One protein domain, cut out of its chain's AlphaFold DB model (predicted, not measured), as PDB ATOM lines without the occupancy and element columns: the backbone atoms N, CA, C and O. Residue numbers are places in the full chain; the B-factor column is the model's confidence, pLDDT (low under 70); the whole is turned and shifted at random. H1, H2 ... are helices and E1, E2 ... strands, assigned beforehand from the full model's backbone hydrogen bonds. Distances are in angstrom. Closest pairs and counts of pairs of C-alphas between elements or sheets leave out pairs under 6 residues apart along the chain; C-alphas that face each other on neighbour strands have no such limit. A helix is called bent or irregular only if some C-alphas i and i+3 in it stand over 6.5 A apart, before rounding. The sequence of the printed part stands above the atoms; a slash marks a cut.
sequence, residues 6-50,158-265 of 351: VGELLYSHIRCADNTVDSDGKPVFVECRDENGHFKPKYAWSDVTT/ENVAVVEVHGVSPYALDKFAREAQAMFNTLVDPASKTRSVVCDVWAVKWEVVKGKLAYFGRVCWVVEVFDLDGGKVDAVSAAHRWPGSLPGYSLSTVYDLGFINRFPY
ATOM      1  N   VAL A   6     174.988 106.185 178.685       86.06
ATOM      2  CA  VAL A   6     174.127 107.333 178.994       86.06
ATOM      3  C   VAL A   6     174.715 108.092 180.182       86.06
ATOM      4  O   VAL A   6     175.230 107.482 181.116       86.06
ATOM      5  N   GLY A   7     174.640 109.418 180.137       86.25
ATOM      6  CA  GLY A   7     175.041 110.300 181.224       86.25
ATOM      7  C   GLY A   7     173.811 110.859 181.910       86.25
ATOM      8  O   GLY A   7     172.892 111.335 181.249       86.25
ATOM      9  N   GLU A   8     173.800 110.798 183.232       90.62
ATOM     10  CA  GLU A   8     172.847 111.520 184.066       90.62
ATOM     11  C   GLU A   8     173.571 112.709 184.688       90.62
ATOM     12  O   GLU A   8     174.560 112.528 185.398       90.62
ATOM     13  N   LEU A   9     173.102 113.920 184.396       91.88
ATOM     14  CA  LEU A   9     173.660 115.128 184.987       91.88
ATOM     15  C   LEU A   9     173.266 115.183 186.464       91.88
ATOM     16  O   LEU A   9     172.085 115.244 186.794       91.88
ATOM     17  N   LEU A  10     174.261 115.153 187.345       88.00
ATOM     18  CA  LEU A  10     174.062 115.256 188.789       88.00
ATOM     19  C   LEU A  10     174.141 116.703 189.266       88.00
ATOM     20  O   LEU A  10     173.510 117.065 190.254       88.00
ATOM     21  N   TYR A  11     174.964 117.504 188.594       88.44
ATOM     22  CA  TYR A  11     175.290 118.857 189.011       88.44
ATOM     23  C   TYR A  11     175.826 119.655 187.828       88.44
ATOM     24  O   TYR A  11     176.611 119.123 187.037       88.44
ATOM     25  N   SER A  12     175.426 120.921 187.716       88.00
ATOM     26  CA  SER A  12     175.998 121.849 186.743       88.00
ATOM     27  C   SER A  12     176.075 123.259 187.299       88.00
ATOM     28  O   SER A  12     175.089 123.788 187.816       88.00
ATOM     29  N   HIS A  13     177.250 123.859 187.168       83.88
ATOM     30  CA  HIS A  13     177.607 125.189 187.612       83.88
ATOM     31  C   HIS A  13     178.258 125.970 186.475       83.88
ATOM     32  O   HIS A  13     179.126 125.476 185.751       83.88
ATOM     33  N   ILE A  14     177.896 127.244 186.375       74.31
ATOM     34  CA  ILE A  14     178.538 128.190 185.465       74.31
ATOM     35  C   ILE A  14     179.181 129.318 186.264       74.31
ATOM     36  O   ILE A  14     178.653 129.762 187.285       74.31
ATOM     37  N   ARG A  15     180.352 129.774 185.809       68.19
ATOM     38  CA  ARG A  15     180.963 131.004 186.322       68.19
ATOM     39  C   ARG A  15     179.994 132.152 186.047       68.19
ATOM     40  O   ARG A  15     179.502 132.252 184.921       68.19
ATOM     41  N   CYS A  16     179.736 132.994 187.042       62.12
ATOM     42  CA  CYS A  16     178.913 134.175 186.823       62.12
ATOM     43  C   CYS A  16     179.552 135.062 185.738       62.12
ATOM     44  O   CYS A  16     180.769 135.278 185.730       62.12
ATOM     45  N   ALA A  17     178.741 135.516 184.780       58.91
ATOM     46  CA  ALA A  17     179.218 136.179 183.563       58.91
ATOM     47  C   ALA A  17     179.895 137.536 183.828       58.91
ATOM     48  O   ALA A  17     180.694 138.000 183.020       58.91
ATOM     49  N   ASP A  18     179.603 138.153 184.969       67.12
ATOM     50  CA  ASP A  18     180.130 139.447 185.407       67.12
ATOM     51  C   ASP A  18     181.484 139.352 186.133       67.12
ATOM     52  O   ASP A  18     181.969 140.350 186.661       67.12
ATOM     53  N   ASN A  19     182.110 138.169 186.163       61.78
ATOM     54  CA  ASN A  19     183.333 137.906 186.926       61.78
ATOM     55  C   ASN A  19     183.203 138.203 188.426       61.78
ATOM     56  O   ASN A  19     184.219 138.436 189.084       61.78
ATOM     57  N   THR A  20     181.987 138.162 188.978       70.69
ATOM     58  CA  THR A  20     181.790 138.326 190.419       70.69
ATOM     59  C   THR A  20     182.639 137.346 191.205       70.69
ATOM     60  O   THR A  20     182.784 136.167 190.863       70.69
ATOM     61  N   VAL A  21     183.206 137.869 192.282       68.56
ATOM     62  CA  VAL A  21     183.957 137.122 193.276       68.56
ATOM     63  C   VAL A  21     183.235 137.237 194.614       68.56
ATOM     64  O   VAL A  21     182.601 138.254 194.893       68.56
ATOM     65  N   ASP A  22     183.275 136.178 195.412       74.06
ATOM     66  CA  ASP A  22     182.779 136.176 196.778       74.06
ATOM     67  C   ASP A  22     183.656 137.060 197.683       74.06
ATOM     68  O   ASP A  22     184.632 137.679 197.248       74.06
ATOM     69  N   SER A  23     183.307 137.121 198.966       68.00
ATOM     70  CA  SER A  23     184.039 137.902 199.968       68.00
ATOM     71  C   SER A  23     185.512 137.506 200.124       68.00
ATOM     72  O   SER A  23     186.295 138.307 200.627       68.00
ATOM     73  N   ASP A  24     185.898 136.307 199.681       66.38
ATOM     74  CA  ASP A  24     187.274 135.809 199.714       66.38
ATOM     75  C   ASP A  24     188.016 136.062 198.387       66.38
ATOM     76  O   ASP A  24     189.131 135.571 198.189       66.38
ATOM     77  N   GLY A  25     187.399 136.772 197.435       62.94
ATOM     78  CA  GLY A  25     187.952 136.984 196.099       62.94
ATOM     79  C   GLY A  25     187.862 135.748 195.196       62.94
ATOM     80  O   GLY A  25     188.538 135.683 194.165       62.94
ATOM     81  N   LYS A  26     187.033 134.750 195.535       60.69
ATOM     82  CA  LYS A  26     186.830 133.559 194.703       60.69
ATOM     83  C   LYS A  26     185.618 133.758 193.788       60.69
ATOM     84  O   LYS A  26     184.535 134.037 194.273       60.69
ATOM     85  N   PRO A  27     185.752 133.562 192.469       60.16
ATOM     86  CA  PRO A  27     184.658 133.503 191.519       60.16
ATOM     87  C   PRO A  27     183.410 132.804 192.030       60.16
ATOM     88  O   PRO A  27     183.470 131.661 192.489       60.16
ATOM     89  N   VAL A  28     182.296 133.513 191.902       70.50
ATOM     90  CA  VAL A  28     180.967 133.018 192.224       70.50
ATOM     91  C   VAL A  28     180.522 132.089 191.098       70.50
ATOM     92  O   VAL A  28     180.535 132.441 189.913       70.50
ATOM     93  N   PHE A  29     180.135 130.877 191.481       69.62
ATOM     94  CA  PHE A  29     179.526 129.898 190.588       69.62
ATOM     95  C   PHE A  29     178.053 129.782 190.927       69.62
ATOM     96  O   PHE A  29     177.692 129.670 192.098       69.62
ATOM     97  N   VAL A  30     177.216 129.794 189.898       77.44
ATOM     98  CA  VAL A  30     175.767 129.690 190.047       77.44
ATOM     99  C   VAL A  30     175.324 128.349 189.479       77.44
ATOM    100  O   VAL A  30     175.806 127.933 188.420       77.44
ATOM    101  N   GLU A  31     174.413 127.675 190.184       83.75
ATOM    102  CA  GLU A  31     173.748 126.477 189.673       83.75
ATOM    103  C   GLU A  31     173.068 126.803 188.340       83.75
ATOM    104  O   GLU A  31     172.234 127.706 188.252       83.75
ATOM    105  N   CYS A  32     173.417 126.063 187.290       82.88
ATOM    106  CA  CYS A  32     172.752 126.184 186.005       82.88
ATOM    107  C   CYS A  32     171.497 125.316 186.041       82.88
ATOM    108  O   CYS A  32     171.588 124.086 185.996       82.88
ATOM    109  N   ARG A  33     170.325 125.947 186.161       86.75
ATOM    110  CA  ARG A  33     169.026 125.266 186.162       86.75
ATOM    111  C   ARG A  33     168.141 125.750 185.017       86.75
ATOM    112  O   ARG A  33     168.267 126.888 184.569       86.75
ATOM    113  N   ASP A  34     167.281 124.868 184.522       87.12
ATOM    114  CA  ASP A  34     166.205 125.211 183.595       87.12
ATOM    115  C   ASP A  34     165.005 125.837 184.334       87.12
ATOM    116  O   ASP A  34     164.997 125.967 185.560       87.12
ATOM    117  N   GLU A  35     163.976 126.225 183.580       88.25
ATOM    118  CA  GLU A  35     162.746 126.837 184.109       88.25
ATOM    119  C   GLU A  35     161.983 125.923 185.086       88.25
ATOM    120  O   GLU A  35     161.208 126.406 185.907       88.25
ATOM    121  N   ASN A  36     162.232 124.611 185.037       88.62
ATOM    122  CA  ASN A  36     161.628 123.615 185.919       88.62
ATOM    123  C   ASN A  36     162.510 123.306 187.141       88.62
ATOM    124  O   ASN A  36     162.177 122.438 187.948       88.62
ATOM    125  N   GLY A  37     163.651 123.987 187.281       86.69
ATOM    126  CA  GLY A  37     164.607 123.770 188.358       86.69
ATOM    127  C   GLY A  37     165.507 122.547 188.164       86.69
ATOM    128  O   GLY A  37     166.252 122.212 189.088       86.69
ATOM    129  N   HIS A  38     165.497 121.877 187.011       87.62
ATOM    130  CA  HIS A  38     166.444 120.794 186.727       87.62
ATOM    131  C   HIS A  38     167.801 121.359 186.334       87.62
ATOM    132  O   HIS A  38     167.875 122.407 185.702       87.62
ATOM    133  N   PHE A  39     168.887 120.656 186.660       88.81
ATOM    134  CA  PHE A  39     170.204 121.064 186.182       88.81
ATOM    135  C   PHE A  39     170.252 121.067 184.651       88.81
ATOM    136  O   PHE A  39     169.841 120.103 184.001       88.81
ATOM    137  N   LYS A  40     170.796 122.142 184.086       91.31
ATOM    138  CA  LYS A  40     171.063 122.286 182.660       91.31
ATOM    139  C   LYS A  40     172.571 122.176 182.444       91.31
ATOM    140  O   LYS A  40     173.303 122.931 183.070       91.31
ATOM    141  N   PRO A  41     173.047 121.268 181.579       92.50
ATOM    142  CA  PRO A  41     174.477 121.100 181.384       92.50
ATOM    143  C   PRO A  41     175.081 122.283 180.632       92.50
ATOM    144  O   PRO A  41     174.458 122.813 179.704       92.50
ATOM    145  N   LYS A  42     176.323 122.638 180.968       91.00
ATOM    146  CA  LYS A  42     177.119 123.572 180.166       91.00
ATOM    147  C   LYS A  42     177.588 122.916 178.867       91.00
ATOM    148  O   LYS A  42     177.541 123.550 177.816       91.00
ATOM    149  N   TYR A  43     177.994 121.647 178.939       90.31
ATOM    150  CA  TYR A  43     178.446 120.851 177.797       90.31
ATOM    151  C   TYR A  43     177.557 119.628 177.580       90.31
ATOM    152  O   TYR A  43     177.255 118.898 178.522       90.31
ATOM    153  N   ALA A  44     177.140 119.364 176.339       89.88
ATOM    154  CA  ALA A  44     176.245 118.247 176.057       89.88
ATOM    155  C   ALA A  44     176.929 116.894 176.311       89.88
ATOM    156  O   ALA A  44     178.116 116.710 176.046       89.88
ATOM    157  N   TRP A  45     176.160 115.899 176.766       88.69
ATOM    158  CA  TRP A  45     176.689 114.553 177.021       88.69
ATOM    159  C   TRP A  45     177.339 113.912 175.783       88.69
ATOM    160  O   TRP A  45     178.311 113.167 175.907       88.69
ATOM    161  N   SER A  46     176.843 114.212 174.579       83.50
ATOM    162  CA  SER A  46     177.471 113.786 173.323       83.50
ATOM    163  C   SER A  46     178.916 114.273 173.218       83.50
ATOM    164  O   SER A  46     179.799 113.490 172.883       83.50
ATOM    165  N   ASP A  47     179.182 115.520 173.596       83.44
ATOM    166  CA  ASP A  47     180.520 116.106 173.534       83.44
ATOM    167  C   ASP A  47     181.395 115.523 174.645       83.44
ATOM    168  O   ASP A  47     182.514 115.078 174.400       83.44
ATOM    169  N   VAL A  48     180.854 115.398 175.860       86.00
ATOM    170  CA  VAL A  48     181.564 114.785 176.992       86.00
ATOM    171  C   VAL A  48     181.954 113.330 176.682       86.00
ATOM    172  O   VAL A  48     183.075 112.910 176.973       86.00
ATOM    173  N   THR A  49     181.077 112.552 176.038       80.94
ATOM    174  CA  THR A  49     181.333 111.122 175.775       80.94
ATOM    175  C   THR A  49     182.438 110.836 174.787       80.94
ATOM    176  O   THR A  49     183.152 109.837 174.931       80.94
ATOM    177  N   THR A  50     182.626 111.718 173.814       74.00
ATOM    178  CA  THR A  50     183.741 111.597 172.873       74.00
ATOM    179  C   THR A  50     185.100 111.689 173.582       74.00
ATOM    180  O   THR A  50     186.077 111.116 173.097       74.00
ATOM    181  N   GLU A 158     189.374 124.111 173.887       83.75
ATOM    182  CA  GLU A 158     190.741 123.695 174.255       83.75
ATOM    183  C   GLU A 158     191.012 123.786 175.761       83.75
ATOM    184  O   GLU A 158     191.764 122.993 176.326       83.75
ATOM    185  N   ASN A 159     190.346 124.728 176.426       90.12
ATOM    186  CA  ASN A 159     190.450 124.946 177.858       90.12
ATOM    187  C   ASN A 159     189.540 124.039 178.694       90.12
ATOM    188  O   ASN A 159     189.393 124.273 179.891       90.12
ATOM    189  N   VAL A 160     188.935 123.013 178.092       90.31
ATOM    190  CA  VAL A 160     188.064 122.046 178.763       90.31
ATOM    191  C   VAL A 160     188.692 120.655 178.732       90.31
ATOM    192  O   VAL A 160     189.071 120.133 177.684       90.31
ATOM    193  N   ALA A 161     188.746 120.015 179.896       88.88
ATOM    194  CA  ALA A 161     189.086 118.608 180.049       88.88
ATOM    195  C   ALA A 161     187.915 117.827 180.642       88.88
ATOM    196  O   ALA A 161     187.106 118.352 181.403       88.88
ATOM    197  N   VAL A 162     187.863 116.535 180.330       90.06
ATOM    198  CA  VAL A 162     186.937 115.599 180.966       90.06
ATOM    199  C   VAL A 162     187.739 114.628 181.820       90.06
ATOM    200  O   VAL A 162     188.694 114.011 181.339       90.06
ATOM    201  N   VAL A 163     187.342 114.503 183.083       91.06
ATOM    202  CA  VAL A 163     187.973 113.644 184.084       91.06
ATOM    203  C   VAL A 163     186.974 112.590 184.540       91.06
ATOM    204  O   VAL A 163     185.996 112.885 185.217       91.06
ATOM    205  N   GLU A 164     187.213 111.344 184.153       91.06
ATOM    206  CA  GLU A 164     186.495 110.167 184.629       91.06
ATOM    207  C   GLU A 164     187.023 109.779 186.013       91.06
ATOM    208  O   GLU A 164     188.220 109.603 186.208       91.06
ATOM    209  N   VAL A 165     186.127 109.634 186.981       92.06
ATOM    210  CA  VAL A 165     186.425 109.187 188.336       92.06
ATOM    211  C   VAL A 165     185.803 107.819 188.549       92.06
ATOM    212  O   VAL A 165     184.588 107.649 188.424       92.06
ATOM    213  N   HIS A 166     186.632 106.835 188.872       90.81
ATOM    214  CA  HIS A 166     186.229 105.446 189.045       90.81
ATOM    215  C   HIS A 166     186.122 105.062 190.522       90.81
ATOM    216  O   HIS A 166     186.879 105.539 191.364       90.81
ATOM    217  N   GLY A 167     185.220 104.125 190.815       90.19
ATOM    218  CA  GLY A 167     185.026 103.571 192.155       90.19
ATOM    219  C   GLY A 167     184.085 104.391 193.037       90.19
ATOM    220  O   GLY A 167     184.038 104.166 194.244       90.19
ATOM    221  N   VAL A 168     183.328 105.329 192.463       91.81
ATOM    222  CA  VAL A 168     182.365 106.137 193.219       91.81
ATOM    223  C   VAL A 168     181.152 105.277 193.573       91.81
ATOM    224  O   VAL A 168     180.553 104.632 192.716       91.81
ATOM    225  N   SER A 169     180.789 105.235 194.853       90.62
ATOM    226  CA  SER A 169     179.624 104.475 195.316       90.62
ATOM    227  C   SER A 169     178.319 105.141 194.856       90.62
ATOM    228  O   SER A 169     178.206 106.363 194.985       90.62
ATOM    229  N   PRO A 170     177.297 104.382 194.403       89.31
ATOM    230  CA  PRO A 170     175.989 104.951 194.058       89.31
ATOM    231  C   PRO A 170     175.355 105.719 195.226       89.31
ATOM    232  O   PRO A 170     174.697 106.731 195.013       89.31
ATOM    233  N   TYR A 171     175.607 105.282 196.464       90.44
ATOM    234  CA  TYR A 171     175.082 105.916 197.678       90.44
ATOM    235  C   TYR A 171     175.756 107.251 198.016       90.44
ATOM    236  O   TYR A 171     175.250 108.001 198.841       90.44
ATOM    237  N   ALA A 172     176.903 107.545 197.401       89.75
ATOM    238  CA  ALA A 172     177.661 108.767 197.637       89.75
ATOM    239  C   ALA A 172     177.536 109.777 196.486       89.75
ATOM    240  O   ALA A 172     178.169 110.821 196.560       89.75
ATOM    241  N   LEU A 173     176.754 109.488 195.435       90.50
ATOM    242  CA  LEU A 173     176.732 110.275 194.196       90.50
ATOM    243  C   LEU A 173     176.399 111.756 194.400       90.50
ATOM    244  O   LEU A 173     177.137 112.597 193.897       90.50
ATOM    245  N   ASP A 174     175.328 112.078 195.134       88.69
ATOM    246  CA  ASP A 174     174.918 113.476 195.355       88.69
ATOM    247  C   ASP A 174     175.996 114.253 196.124       88.69
ATOM    248  O   ASP A 174     176.469 115.290 195.661       88.69
ATOM    249  N   LYS A 175     176.477 113.691 197.240       90.00
ATOM    250  CA  LYS A 175     177.568 114.288 198.022       90.00
ATOM    251  C   LYS A 175     178.837 114.465 197.180       90.00
ATOM    252  O   LYS A 175     179.421 115.545 197.163       90.00
ATOM    253  N   PHE A 176     179.224 113.423 196.448       91.06
ATOM    254  CA  PHE A 176     180.391 113.422 195.569       91.06
ATOM    255  C   PHE A 176     180.280 114.483 194.471       91.06
ATOM    256  O   PHE A 176     181.267 115.142 194.153       91.06
ATOM    257  N   ALA A 177     179.086 114.684 193.910       91.06
ATOM    258  CA  ALA A 177     178.852 115.708 192.904       91.06
ATOM    259  C   ALA A 177     178.964 117.126 193.481       91.06
ATOM    260  O   ALA A 177     179.660 117.956 192.899       91.06
ATOM    261  N   ARG A 178     178.364 117.393 194.648       87.56
ATOM    262  CA  ARG A 178     178.420 118.714 195.308       87.56
ATOM    263  C   ARG A 178     179.827 119.107 195.748       87.56
ATOM    264  O   ARG A 178     180.183 120.278 195.723       87.56
ATOM    265  N   GLU A 179     180.637 118.132 196.144       90.38
ATOM    266  CA  GLU A 179     182.008 118.364 196.608       90.38
ATOM    267  C   GLU A 179     183.052 118.251 195.484       90.38
ATOM    268  O   GLU A 179     184.248 118.394 195.743       90.38
ATOM    269  N   ALA A 180     182.630 118.025 194.233       90.75
ATOM    270  CA  ALA A 180     183.524 117.785 193.099       90.75
ATOM    271  C   ALA A 180     184.572 118.889 192.921       90.75
ATOM    272  O   ALA A 180     185.752 118.585 192.763       90.75
ATOM    273  N   GLN A 181     184.179 120.163 193.020       90.12
ATOM    274  CA  GLN A 181     185.113 121.288 192.931       90.12
ATOM    275  C   GLN A 181     186.152 121.268 194.059       90.12
ATOM    276  O   GLN A 181     187.341 121.455 193.806       90.12
ATOM    277  N   ALA A 182     185.713 121.052 195.301       87.56
ATOM    278  CA  ALA A 182     186.603 121.022 196.457       87.56
ATOM    279  C   ALA A 182     187.592 119.856 196.347       87.56
ATOM    280  O   ALA A 182     188.792 120.053 196.530       87.56
ATOM    281  N   MET A 183     187.109 118.671 195.960       89.44
ATOM    282  CA  MET A 183     187.958 117.514 195.686       89.44
ATOM    283  C   MET A 183     188.939 117.798 194.548       89.44
ATOM    284  O   MET A 183     190.126 117.520 194.696       89.44
ATOM    285  N   PHE A 184     188.493 118.400 193.443       88.88
ATOM    286  CA  PHE A 184     189.369 118.723 192.319       88.88
ATOM    287  C   PHE A 184     190.467 119.722 192.698       88.88
ATOM    288  O   PHE A 184     191.615 119.554 192.297       88.88
ATOM    289  N   ASN A 185     190.158 120.711 193.537       86.19
ATOM    290  CA  ASN A 185     191.148 121.668 194.034       86.19
ATOM    291  C   ASN A 185     192.270 120.995 194.838       86.19
ATOM    292  O   ASN A 185     193.380 121.514 194.859       86.19
ATOM    293  N   THR A 186     192.026 119.831 195.455       83.94
ATOM    294  CA  THR A 186     193.098 119.048 196.104       83.94
ATOM    295  C   THR A 186     194.066 118.402 195.105       83.94
ATOM    296  O   THR A 186     195.164 118.006 195.486       83.94
ATOM    297  N   LEU A 187     193.668 118.285 193.831       80.12
ATOM    298  CA  LEU A 187     194.463 117.695 192.751       80.12
ATOM    299  C   LEU A 187     195.335 118.720 192.034       80.12
ATOM    300  O   LEU A 187     196.400 118.369 191.525       80.12
ATOM    301  N   VAL A 188     194.853 119.959 191.929       79.94
ATOM    302  CA  VAL A 188     195.559 121.025 191.224       79.94
ATOM    303  C   VAL A 188     196.732 121.472 192.083       79.94
ATOM    304  O   VAL A 188     196.555 121.995 193.179       79.94
ATOM    305  N   ASP A 189     197.940 121.261 191.566       75.69
ATOM    306  CA  ASP A 189     199.167 121.746 192.188       75.69
ATOM    307  C   ASP A 189     199.053 123.264 192.443       75.69
ATOM    308  O   ASP A 189     198.854 124.017 191.479       75.69
ATOM    309  N   PRO A 190     199.196 123.741 193.696       73.31
ATOM    310  CA  PRO A 190     199.181 125.170 194.007       73.31
ATOM    311  C   PRO A 190     200.212 125.975 193.202       73.31
ATOM    312  O   PRO A 190     200.002 127.152 192.921       73.31
ATOM    313  N   ALA A 191     201.307 125.342 192.769       75.88
ATOM    314  CA  ALA A 191     202.340 125.956 191.938       75.88
ATOM    315  C   ALA A 191     202.007 125.967 190.432       75.88
ATOM    316  O   ALA A 191     202.804 126.456 189.628       75.88
ATOM    317  N   SER A 192     200.861 125.424 190.011       74.50
ATOM    318  CA  SER A 192     200.494 125.299 188.593       74.50
ATOM    319  C   SER A 192     200.262 126.637 187.885       74.50
ATOM    320  O   SER A 192     200.257 126.648 186.658       74.50
ATOM    321  N   LYS A 193     200.099 127.750 188.621       84.69
ATOM    322  CA  LYS A 193     199.657 129.058 188.089       84.69
ATOM    323  C   LYS A 193     198.386 128.955 187.233       84.69
ATOM    324  O   LYS A 193     198.143 129.787 186.365       84.69
ATOM    325  N   THR A 194     197.586 127.922 187.474       87.12
ATOM    326  CA  THR A 194     196.310 127.704 186.803       87.12
ATOM    327  C   THR A 194     195.203 127.640 187.830       87.12
ATOM    328  O   THR A 194     195.408 127.254 188.982       87.12
ATOM    329  N   ARG A 195     194.010 127.995 187.385       87.06
ATOM    330  CA  ARG A 195     192.762 127.814 188.095       87.06
ATOM    331  C   ARG A 195     191.922 126.798 187.340       87.06
ATOM    332  O   ARG A 195     191.867 126.828 186.115       87.06
ATOM    333  N   SER A 196     191.224 125.931 188.060       89.56
ATOM    334  CA  SER A 196     190.311 124.969 187.447       89.56
ATOM    335  C   SER A 196     188.920 125.042 188.051       89.56
ATOM    336  O   SER A 196     188.757 125.302 189.245       89.56
ATOM    337  N   VAL A 197     187.916 124.808 187.217       89.44
ATOM    338  CA  VAL A 197     186.504 124.853 187.580       89.44
ATOM    339  C   VAL A 197     185.833 123.579 187.104       89.44
ATOM    340  O   VAL A 197     185.851 123.297 185.913       89.44
ATOM    341  N   VAL A 198     185.203 122.836 188.006       92.12
ATOM    342  CA  VAL A 198     184.324 121.717 187.663       92.12
ATOM    343  C   VAL A 198     182.950 122.288 187.308       92.12
ATOM    344  O   VAL A 198     182.209 122.718 188.187       92.12
ATOM    345  N   CYS A 199     182.627 122.328 186.016       92.38
ATOM    346  CA  CYS A 199     181.389 122.918 185.508       92.38
ATOM    347  C   CYS A 199     180.233 121.923 185.479       92.38
ATOM    348  O   CYS A 199     179.134 122.276 185.873       92.38
ATOM    349  N   ASP A 200     180.466 120.684 185.047       94.38
ATOM    350  CA  ASP A 200     179.424 119.654 185.001       94.38
ATOM    351  C   ASP A 200     179.902 118.372 185.687       94.38
ATOM    352  O   ASP A 200     181.067 117.979 185.557       94.38
ATOM    353  N   VAL A 201     178.990 117.686 186.378       94.50
ATOM    354  CA  VAL A 201     179.224 116.368 186.974       94.50
ATOM    355  C   VAL A 201     178.181 115.382 186.468       94.50
ATOM    356  O   VAL A 201     176.986 115.540 186.712       94.50
ATOM    357  N   TRP A 202     178.643 114.325 185.808       94.56
ATOM    358  CA  TRP A 202     177.793 113.312 185.187       94.56
ATOM    359  C   TRP A 202     177.986 111.945 185.835       94.56
ATOM    360  O   TRP A 202     179.109 111.459 185.918       94.56
ATOM    361  N   ALA A 203     176.911 111.266 186.227       93.00
ATOM    362  CA  ALA A 203     176.952 109.833 186.500       93.00
ATOM    363  C   ALA A 203     176.916 109.048 185.184       93.00
ATOM    364  O   ALA A 203     176.021 109.241 184.360       93.00
ATOM    365  N   VAL A 204     177.846 108.106 185.009       89.25
ATOM    366  CA  VAL A 204     177.858 107.232 183.830       89.25
ATOM    367  C   VAL A 204     177.016 105.991 184.091       89.25
ATOM    368  O   VAL A 204     177.315 105.173 184.971       89.25
ATOM    369  N   LYS A 205     175.981 105.816 183.277       88.19
ATOM    370  CA  LYS A 205     175.075 104.671 183.295       88.19
ATOM    371  C   LYS A 205     175.167 103.912 181.975       88.19
ATOM    372  O   LYS A 205     175.439 104.486 180.923       88.19
ATOM    373  N   TRP A 206     174.993 102.598 182.024       82.88
ATOM    374  CA  TRP A 206     174.998 101.758 180.828       82.88
ATOM    375  C   TRP A 206     173.659 101.062 180.702       82.88
ATOM    376  O   TRP A 206     173.104 100.583 181.690       82.88
ATOM    377  N   GLU A 207     173.173 100.956 179.475       79.44
ATOM    378  CA  GLU A 207     172.013 100.133 179.173       79.44
ATOM    379  C   GLU A 207     172.403  98.647 179.208       79.44
ATOM    380  O   GLU A 207     173.239  98.183 178.428       79.44
ATOM    381  N   VAL A 208     171.835  97.903 180.160       75.31
ATOM    382  CA  VAL A 208     172.130  96.473 180.378       75.31
ATOM    383  C   VAL A 208     171.146  95.587 179.611       75.31
ATOM    384  O   VAL A 208     171.534  94.564 179.052       75.31
ATOM    385  N   VAL A 209     169.878  95.996 179.567       72.88
ATOM    386  CA  VAL A 209     168.764  95.384 178.819       72.88
ATOM    387  C   VAL A 209     167.920  96.536 178.279       72.88
ATOM    388  O   VAL A 209     167.868  97.551 178.961       72.88
ATOM    389  N   LYS A 210     167.264  96.403 177.114       78.00
ATOM    390  CA  LYS A 210     166.439  97.466 176.493       78.00
ATOM    391  C   LYS A 210     165.658  98.287 177.539       78.00
ATOM    392  O   LYS A 210     164.746  97.759 178.174       78.00
ATOM    393  N   GLY A 211     166.050  99.544 177.734       69.62
ATOM    394  CA  GLY A 211     165.460 100.512 178.666       69.62
ATOM    395  C   GLY A 211     165.953 100.470 180.123       69.62
ATOM    396  O   GLY A 211     165.679 101.400 180.876       69.62
ATOM    397  N   LYS A 212     166.694  99.442 180.551       78.94
ATOM    398  CA  LYS A 212     167.239  99.320 181.915       78.94
ATOM    399  C   LYS A 212     168.674  99.824 181.983       78.94
ATOM    400  O   LYS A 212     169.591  99.207 181.437       78.94
ATOM    401  N   LEU A 213     168.861 100.911 182.724       80.38
ATOM    402  CA  LEU A 213     170.161 101.506 183.004       80.38
ATOM    403  C   LEU A 213     170.737 100.967 184.317       80.38
ATOM    404  O   LEU A 213     170.024 100.862 185.312       80.38
ATOM    405  N   ALA A 214     172.035 100.677 184.335       79.50
ATOM    406  CA  ALA A 214     172.777 100.399 185.558       79.50
ATOM    407  C   ALA A 214     173.964 101.353 185.695       79.50
ATOM    408  O   ALA A 214     174.622 101.706 184.715       79.50
ATOM    409  N   TYR A 215     174.221 101.773 186.929       82.50
ATOM    410  CA  TYR A 215     175.365 102.596 187.288       82.50
ATOM    411  C   TYR A 215     176.586 101.709 187.561       82.50
ATOM    412  O   TYR A 215     176.477 100.712 188.272       82.50
ATOM    413  N   PHE A 216     177.747 102.074 187.015       76.12
ATOM    414  CA  PHE A 216     178.969 101.254 187.083       76.12
ATOM    415  C   PHE A 216     180.098 101.912 187.882       76.12
ATOM    416  O   PHE A 216     181.277 101.673 187.616       76.12
ATOM    417  N   GLY A 217     179.748 102.748 188.861       82.25
ATOM    418  CA  GLY A 217     180.728 103.345 189.764       82.25
ATOM    419  C   GLY A 217     181.618 104.387 189.098       82.25
ATOM    420  O   GLY A 217     182.793 104.490 189.449       82.25
ATOM    421  N   ARG A 218     181.101 105.094 188.085       89.62
ATOM    422  CA  ARG A 218     181.861 106.102 187.344       89.62
ATOM    423  C   ARG A 218     181.138 107.432 187.302       89.62
ATOM    424  O   ARG A 218     179.947 107.484 186.997       89.62
ATOM    425  N   VAL A 219     181.875 108.489 187.588       93.12
ATOM    426  CA  VAL A 219     181.421 109.875 187.483       93.12
ATOM    427  C   VAL A 219     182.356 110.615 186.541       93.12
ATOM    428  O   VAL A 219     183.522 110.254 186.430       93.12
ATOM    429  N   CYS A 220     181.868 111.632 185.848       92.88
ATOM    430  CA  CYS A 220     182.674 112.434 184.944       92.88
ATOM    431  C   CYS A 220     182.569 113.896 185.322       92.88
ATOM    432  O   CYS A 220     181.472 114.443 185.397       92.88
ATOM    433  N   TRP A 221     183.719 114.510 185.546       94.31
ATOM    434  CA  TRP A 221     183.857 115.935 185.774       94.31
ATOM    435  C   TRP A 221     184.237 116.607 184.467       94.31
ATOM    436  O   TRP A 221     185.208 116.205 183.823       94.31
ATOM    437  N   VAL A 222     183.486 117.629 184.080       93.75
ATOM    438  CA  VAL A 222     183.871 118.535 183.001       93.75
ATOM    439  C   VAL A 222     184.555 119.731 183.639       93.75
ATOM    440  O   VAL A 222     183.950 120.425 184.454       93.75
ATOM    441  N   VAL A 223     185.828 119.926 183.313       92.81
ATOM    442  CA  VAL A 223     186.716 120.861 183.997       92.81
ATOM    443  C   VAL A 223     187.200 121.924 183.027       92.81
ATOM    444  O   VAL A 223     187.886 121.609 182.059       92.81
ATOM    445  N   GLU A 224     186.898 123.182 183.313       92.44
ATOM    446  CA  GLU A 224     187.494 124.330 182.636       92.44
ATOM    447  C   GLU A 224     188.775 124.770 183.330       92.44
ATOM    448  O   GLU A 224     188.836 124.833 184.558       92.44
ATOM    449  N   VAL A 225     189.791 125.108 182.542       91.06
ATOM    450  CA  VAL A 225     191.093 125.557 183.027       91.06
ATOM    451  C   VAL A 225     191.374 126.978 182.550       91.06
ATOM    452  O   VAL A 225     191.153 127.332 181.391       91.06
ATOM    453  N   PHE A 226     191.873 127.791 183.470       89.69
ATOM    454  CA  PHE A 226     192.242 129.181 183.261       89.69
ATOM    455  C   PHE A 226     193.633 129.437 183.844       89.69
ATOM    456  O   PHE A 226     194.096 128.685 184.705       89.69
ATOM    457  N   ASP A 227     194.295 130.500 183.417       89.44
ATOM    458  CA  ASP A 227     195.415 131.076 184.156       89.44
ATOM    459  C   ASP A 227     194.896 131.881 185.368       89.44
ATOM    460  O   ASP A 227     193.693 131.918 185.659       89.44
ATOM    461  N   LEU A 228     195.813 132.483 186.130       84.56
ATOM    462  CA  LEU A 228     195.465 133.297 187.300       84.56
ATOM    463  C   LEU A 228     194.767 134.614 186.933       84.56
ATOM    464  O   LEU A 228     193.990 135.120 187.741       84.56
ATOM    465  N   ASP A 229     194.999 135.121 185.725       84.06
ATOM    466  CA  ASP A 229     194.404 136.354 185.204       84.06
ATOM    467  C   ASP A 229     193.022 136.095 184.566       84.06
ATOM    468  O   ASP A 229     192.297 137.019 184.196       84.06
ATOM    469  N   GLY A 230     192.610 134.825 184.481       80.31
ATOM    470  CA  GLY A 230     191.340 134.381 183.915       80.31
ATOM    471  C   GLY A 230     191.380 134.089 182.414       80.31
ATOM    472  O   GLY A 230     190.335 133.764 181.843       80.31
ATOM    473  N   GLY A 231     192.551 134.166 181.782       85.88
ATOM    474  CA  GLY A 231     192.788 133.725 180.416       85.88
ATOM    475  C   GLY A 231     192.603 132.217 180.275       85.88
ATOM    476  O   GLY A 231     192.842 131.438 181.198       85.88
ATOM    477  N   LYS A 232     192.107 131.781 179.117       86.56
ATOM    478  CA  LYS A 232     191.903 130.357 178.824       86.56
ATOM    479  C   LYS A 232     193.255 129.673 178.627       86.56
ATOM    480  O   LYS A 232     194.073 130.149 177.846       86.56
ATOM    481  N   VAL A 233     193.460 128.537 179.290       87.38
ATOM    482  CA  VAL A 233     194.679 127.723 179.170       87.38
ATOM    483  C   VAL A 233     194.320 126.372 178.578       87.38
ATOM    484  O   VAL A 233     193.312 125.793 178.970       87.38
ATOM    485  N   ASP A 234     195.159 125.848 177.683       84.75
ATOM    486  CA  ASP A 234     195.003 124.492 177.151       84.75
ATOM    487  C   ASP A 234     194.923 123.463 178.291       84.75
ATOM    488  O   ASP A 234     195.882 123.223 179.040       84.75
ATOM    489  N   ALA A 235     193.757 122.831 178.418       85.75
ATOM    490  CA  ALA A 235     193.482 121.906 179.503       85.75
ATOM    491  C   ALA A 235     194.307 120.623 179.372       85.75
ATOM    492  O   ALA A 235     194.597 119.975 180.377       85.75
ATOM    493  N   VAL A 236     194.746 120.268 178.159       76.94
ATOM    494  CA  VAL A 236     195.615 119.109 177.917       76.94
ATOM    495  C   VAL A 236     196.990 119.311 178.551       76.94
ATOM    496  O   VAL A 236     197.521 118.391 179.185       76.94
ATOM    497  N   SER A 237     197.559 120.505 178.408       78.75
ATOM    498  CA  SER A 237     198.829 120.889 179.024       78.75
ATOM    499  C   SER A 237     198.720 120.949 180.547       78.75
ATOM    500  O   SER A 237     199.577 120.404 181.246       78.75
ATOM    501  N   ALA A 238     197.636 121.525 181.076       84.50
ATOM    502  CA  ALA A 238     197.391 121.568 182.517       84.50
ATOM    503  C   ALA A 238     197.218 120.161 183.121       84.50
ATOM    504  O   ALA A 238     197.833 119.835 184.144       84.50
ATOM    505  N   ALA A 239     196.463 119.291 182.443       83.50
ATOM    506  CA  ALA A 239     196.170 117.936 182.898       83.50
ATOM    507  C   ALA A 239     197.415 117.056 183.065       83.50
ATOM    508  O   ALA A 239     197.425 116.147 183.894       83.50
ATOM    509  N   HIS A 240     198.511 117.346 182.358       78.75
ATOM    510  CA  HIS A 240     199.769 116.614 182.521       78.75
ATOM    511  C   HIS A 240     200.294 116.631 183.969       78.75
ATOM    512  O   HIS A 240     200.998 115.710 184.400       78.75
ATOM    513  N   ARG A 241     199.971 117.675 184.742       79.62
ATOM    514  CA  ARG A 241     200.393 117.831 186.142       79.62
ATOM    515  C   ARG A 241     199.416 117.214 187.139       79.62
ATOM    516  O   ARG A 241     199.810 116.997 188.279       79.62
ATOM    517  N   TRP A 242     198.196 116.881 186.722       85.31
ATOM    518  CA  TRP A 242     197.203 116.299 187.619       85.31
ATOM    519  C   TRP A 242     197.613 114.881 188.054       85.31
ATOM    520  O   TRP A 242     198.168 114.114 187.251       85.31
ATOM    521  N   PRO A 243     197.356 114.500 189.317       83.12
ATOM    522  CA  PRO A 243     197.486 113.117 189.753       83.12
ATOM    523  C   PRO A 243     196.439 112.272 189.024       83.12
ATOM    524  O   PRO A 243     195.422 112.785 188.567       83.12
ATOM    525  N   GLY A 244     196.649 110.960 188.924       80.06
ATOM    526  CA  GLY A 244     195.608 110.092 188.358       80.06
ATOM    527  C   GLY A 244     194.882 109.220 189.365       80.06
ATOM    528  O   GLY A 244     194.279 108.230 188.964       80.06
ATOM    529  N   SER A 245     194.931 109.583 190.641       85.50
ATOM    530  CA  SER A 245     193.975 109.125 191.642       85.50
ATOM    531  C   SER A 245     193.765 110.213 192.691       85.50
ATOM    532  O   SER A 245     194.587 111.126 192.803       85.50
ATOM    533  N   LEU A 246     192.702 110.086 193.479       86.94
ATOM    534  CA  LEU A 246     192.442 110.926 194.645       86.94
ATOM    535  C   LEU A 246     192.060 110.075 195.866       86.94
ATOM    536  O   LEU A 246     191.484 108.993 195.697       86.94
ATOM    537  N   PRO A 247     192.369 110.530 197.093       84.81
ATOM    538  CA  PRO A 247     191.823 109.908 198.290       84.81
ATOM    539  C   PRO A 247     190.300 110.072 198.299       84.81
ATOM    540  O   PRO A 247     189.772 111.131 197.959       84.81
ATOM    541  N   GLY A 248     189.587 109.010 198.658       83.81
ATOM    542  CA  GLY A 248     188.145 109.050 198.837       83.81
ATOM    543  C   GLY A 248     187.739 109.501 200.238       83.81
ATOM    544  O   GLY A 248     188.559 109.912 201.053       83.81
ATOM    545  N   TYR A 249     186.444 109.385 200.534       82.25
ATOM    546  CA  TYR A 249     185.884 109.796 201.828       82.25
ATOM    547  C   TYR A 249     186.363 108.968 203.016       82.25
ATOM    548  O   TYR A 249     186.334 109.442 204.149       82.25
ATOM    549  N   SER A 250     186.776 107.726 202.771       79.75
ATOM    550  CA  SER A 250     187.402 106.886 203.783       79.75
ATOM    551  C   SER A 250     188.894 106.774 203.502       79.75
ATOM    552  O   SER A 250     189.307 106.754 202.343       79.75
ATOM    553  N   LEU A 251     189.692 106.584 204.556       73.94
ATOM    554  CA  LEU A 251     191.135 106.325 204.447       73.94
ATOM    555  C   LEU A 251     191.471 105.084 203.598       73.94
ATOM    556  O   LEU A 251     192.609 104.916 203.172       73.94
ATOM    557  N   SER A 252     190.488 104.209 203.360       78.44
ATOM    558  CA  SER A 252     190.632 102.992 202.553       78.44
ATOM    559  C   SER A 252     190.157 103.140 201.105       78.44
ATOM    560  O   SER A 252     190.385 102.248 200.291       78.44
ATOM    561  N   THR A 253     189.483 104.242 200.770       82.88
ATOM    562  CA  THR A 253     188.942 104.469 199.431       82.88
ATOM    563  C   THR A 253     189.924 105.299 198.624       82.88
ATOM    564  O   THR A 253     190.348 106.366 199.056       82.88
ATOM    565  N   VAL A 254     190.252 104.830 197.427       85.50
ATOM    566  CA  VAL A 254     191.021 105.583 196.437       85.50
ATOM    567  C   VAL A 254     190.197 105.594 195.165       85.50
ATOM    568  O   VAL A 254     189.775 104.534 194.702       85.50
ATOM    569  N   TYR A 255     189.946 106.780 194.620       89.75
ATOM    570  CA  TYR A 255     189.296 106.902 193.325       89.75
ATOM    571  C   TYR A 255     190.357 107.027 192.241       89.75
ATOM    572  O   TYR A 255     191.209 107.915 192.301       89.75
ATOM    573  N   ASP A 256     190.306 106.149 191.245       86.94
ATOM    574  CA  ASP A 256     191.168 106.251 190.071       86.94
ATOM    575  C   ASP A 256     190.621 107.312 189.113       86.94
ATOM    576  O   ASP A 256     189.412 107.401 188.899       86.94
ATOM    577  N   LEU A 257     191.514 108.090 188.504       87.88
ATOM    578  CA  LEU A 257     191.171 109.149 187.559       87.88
ATOM    579  C   LEU A 257     191.601 108.785 186.134       87.88
ATOM    580  O   LEU A 257     192.772 108.500 185.866       87.88
ATOM    581  N   GLY A 258     190.663 108.832 185.199       84.62
ATOM    582  CA  GLY A 258     190.874 108.687 183.764       84.62
ATOM    583  C   GLY A 258     190.696 110.024 183.055       84.62
ATOM    584  O   GLY A 258     189.636 110.624 183.123       84.62
ATOM    585  N   PHE A 259     191.719 110.508 182.358       82.69
ATOM    586  CA  PHE A 259     191.608 111.708 181.528       82.69
ATOM    587  C   PHE A 259     192.672 111.713 180.435       82.69
ATOM    588  O   PHE A 259     193.669 110.981 180.482       82.69
ATOM    589  N   ILE A 260     192.436 112.541 179.424       73.19
ATOM    590  CA  ILE A 260     193.324 112.708 178.279       73.19
ATOM    591  C   ILE A 260     194.657 113.320 178.742       73.19
ATOM    592  O   ILE A 260     194.682 114.227 179.563       73.19
ATOM    593  N   ASN A 261     195.774 112.812 178.208       68.44
ATOM    594  CA  ASN A 261     197.142 113.267 178.515       68.44
ATOM    595  C   ASN A 261     197.582 113.089 179.978       68.44
ATOM    596  O   ASN A 261     198.591 113.653 180.411       68.44
ATOM    597  N   ARG A 262     196.861 112.251 180.733       75.50
ATOM    598  CA  ARG A 262     197.292 111.816 182.059       75.50
ATOM    599  C   ARG A 262     198.707 111.264 181.989       75.50
ATOM    600  O   ARG A 262     198.984 110.365 181.192       75.50
ATOM    601  N   PHE A 263     199.577 111.742 182.879       72.38
ATOM    602  CA  PHE A 263     200.894 111.144 183.049       72.38
ATOM    603  C   PHE A 263     200.729 109.663 183.451       72.38
ATOM    604  O   PHE A 263     200.165 109.368 184.509       72.38
ATOM    605  N   PRO A 264     201.194 108.706 182.633       69.75
ATOM    606  CA  PRO A 264     201.122 107.268 182.934       69.75
ATOM    607  C   PRO A 264     202.106 106.861 184.046       69.75
ATOM    608  O   PRO A 264     203.185 106.307 183.806       69.75
ATOM    609  N   TYR A 265     201.730 107.138 185.288       75.31
ATOM    610  CA  TYR A 265     202.533 106.779 186.450       75.31
ATOM    611  C   TYR A 265     202.523 105.271 186.742       75.31
ATOM    612  O   TYR A 265     201.687 104.497 186.270       75.31
TER     613      TYR A 265
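What this domain is: This is residues 6 to 50 and 158 to 265 of the 351 residues of the protein "CCHC-type domain-containing protein" of Pseudozyma antarctica (UniProt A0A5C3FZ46). One twisted, curled antiparallel sheet makes the body, with the long hairpin E4 and E5 running through it; the sheet curls round H3, which with H2 packs on one face, while the small helices H1 and H4 pack on the other. The printed part has 153 residues, with four named helices and seven named strands in the order E1 E2 H1 E3 H2 H3 E4 E5 H4 E6 E7. The sheet runs E2 E1 E4 E5 E3 E7 E6, and the class is mixed, helices and strands. The whole is compact, with a radius of gyration of the C-alphas of 15.6 A and spans of 49 by 44 by 30 A.

How they stand to each other: E1, residues 6 to 15, bends by 63 degrees at residue 10 and has staggered pairing. Its residues 13 to 15 pair with edge strand E2, residues 29 to 31, in a hairpin, with N 14 and O 30 at 3.0 A; its residues 6 to 12 pair with E4, residues 194 to 209, with N 8 and O 203 at 2.9 A. H1, residues 45 to 50, is on the sheet, its Trp 45 closest to Gly 7 of E1, C-alphas 6.2 A apart. E3, residues 160 to 166, is the antiparallel neighbour of E5, residues 212 to 227, with N 163 and O 221 at 2.8 A. H2, residues 170 to 178, is irregular, with C-alphas 171 and 174 at 7.9 A; it is on the face opposite H1, at a height over the sheet of 8.6 A. H3, residues 180 to 185, is on the same face as H2; the C-alphas of Gln 181 and Val 198 of E4 are the closest, 5.3 A apart. E3, H2, H3 and E4 form a split strand-helix-strand unit, two strands running the same way with E5 between them, its crossover right-handed. In the hairpin E4 and E5, N 197 and O 224 are 2.8 A apart. H4, residues 235 to 239, is on the same face as H1, with Ala 235 closest to Val 160 of E3, C-alphas 5.5 A apart. E6, residues 245 to 247, and E7, residues 254 to 259, form a hairpin, with N 246 and O 255 at 2.9 A; E7 pairs with E3, with N 164 and O 258 at 2.7 A. Every O i to N i+4 pair is within hydrogen-bond range in H1, H3 and H4, and 3 of 5 in H2.

Where its parts are: E1 begins at C-alpha 6 (174.127, 107.333, 178.994) and is 25.7 A long. E4 measures 43.2 A and E5 42.5 A, and E5 bends by 64 degrees at residue 216. E7 ends at C-alpha 259 (191.608, 111.708, 181.528).

The domain as a whole: Residues 51 to 157 are not printed; C-alphas 50 and 158 are 14.0 A apart across the cut. The links E1 to E2 and E2 to H1 are long. Mean pLDDT of the printed part is 83.4, and 15 residues are under 70, among them 15 to 19 and 23 to 27.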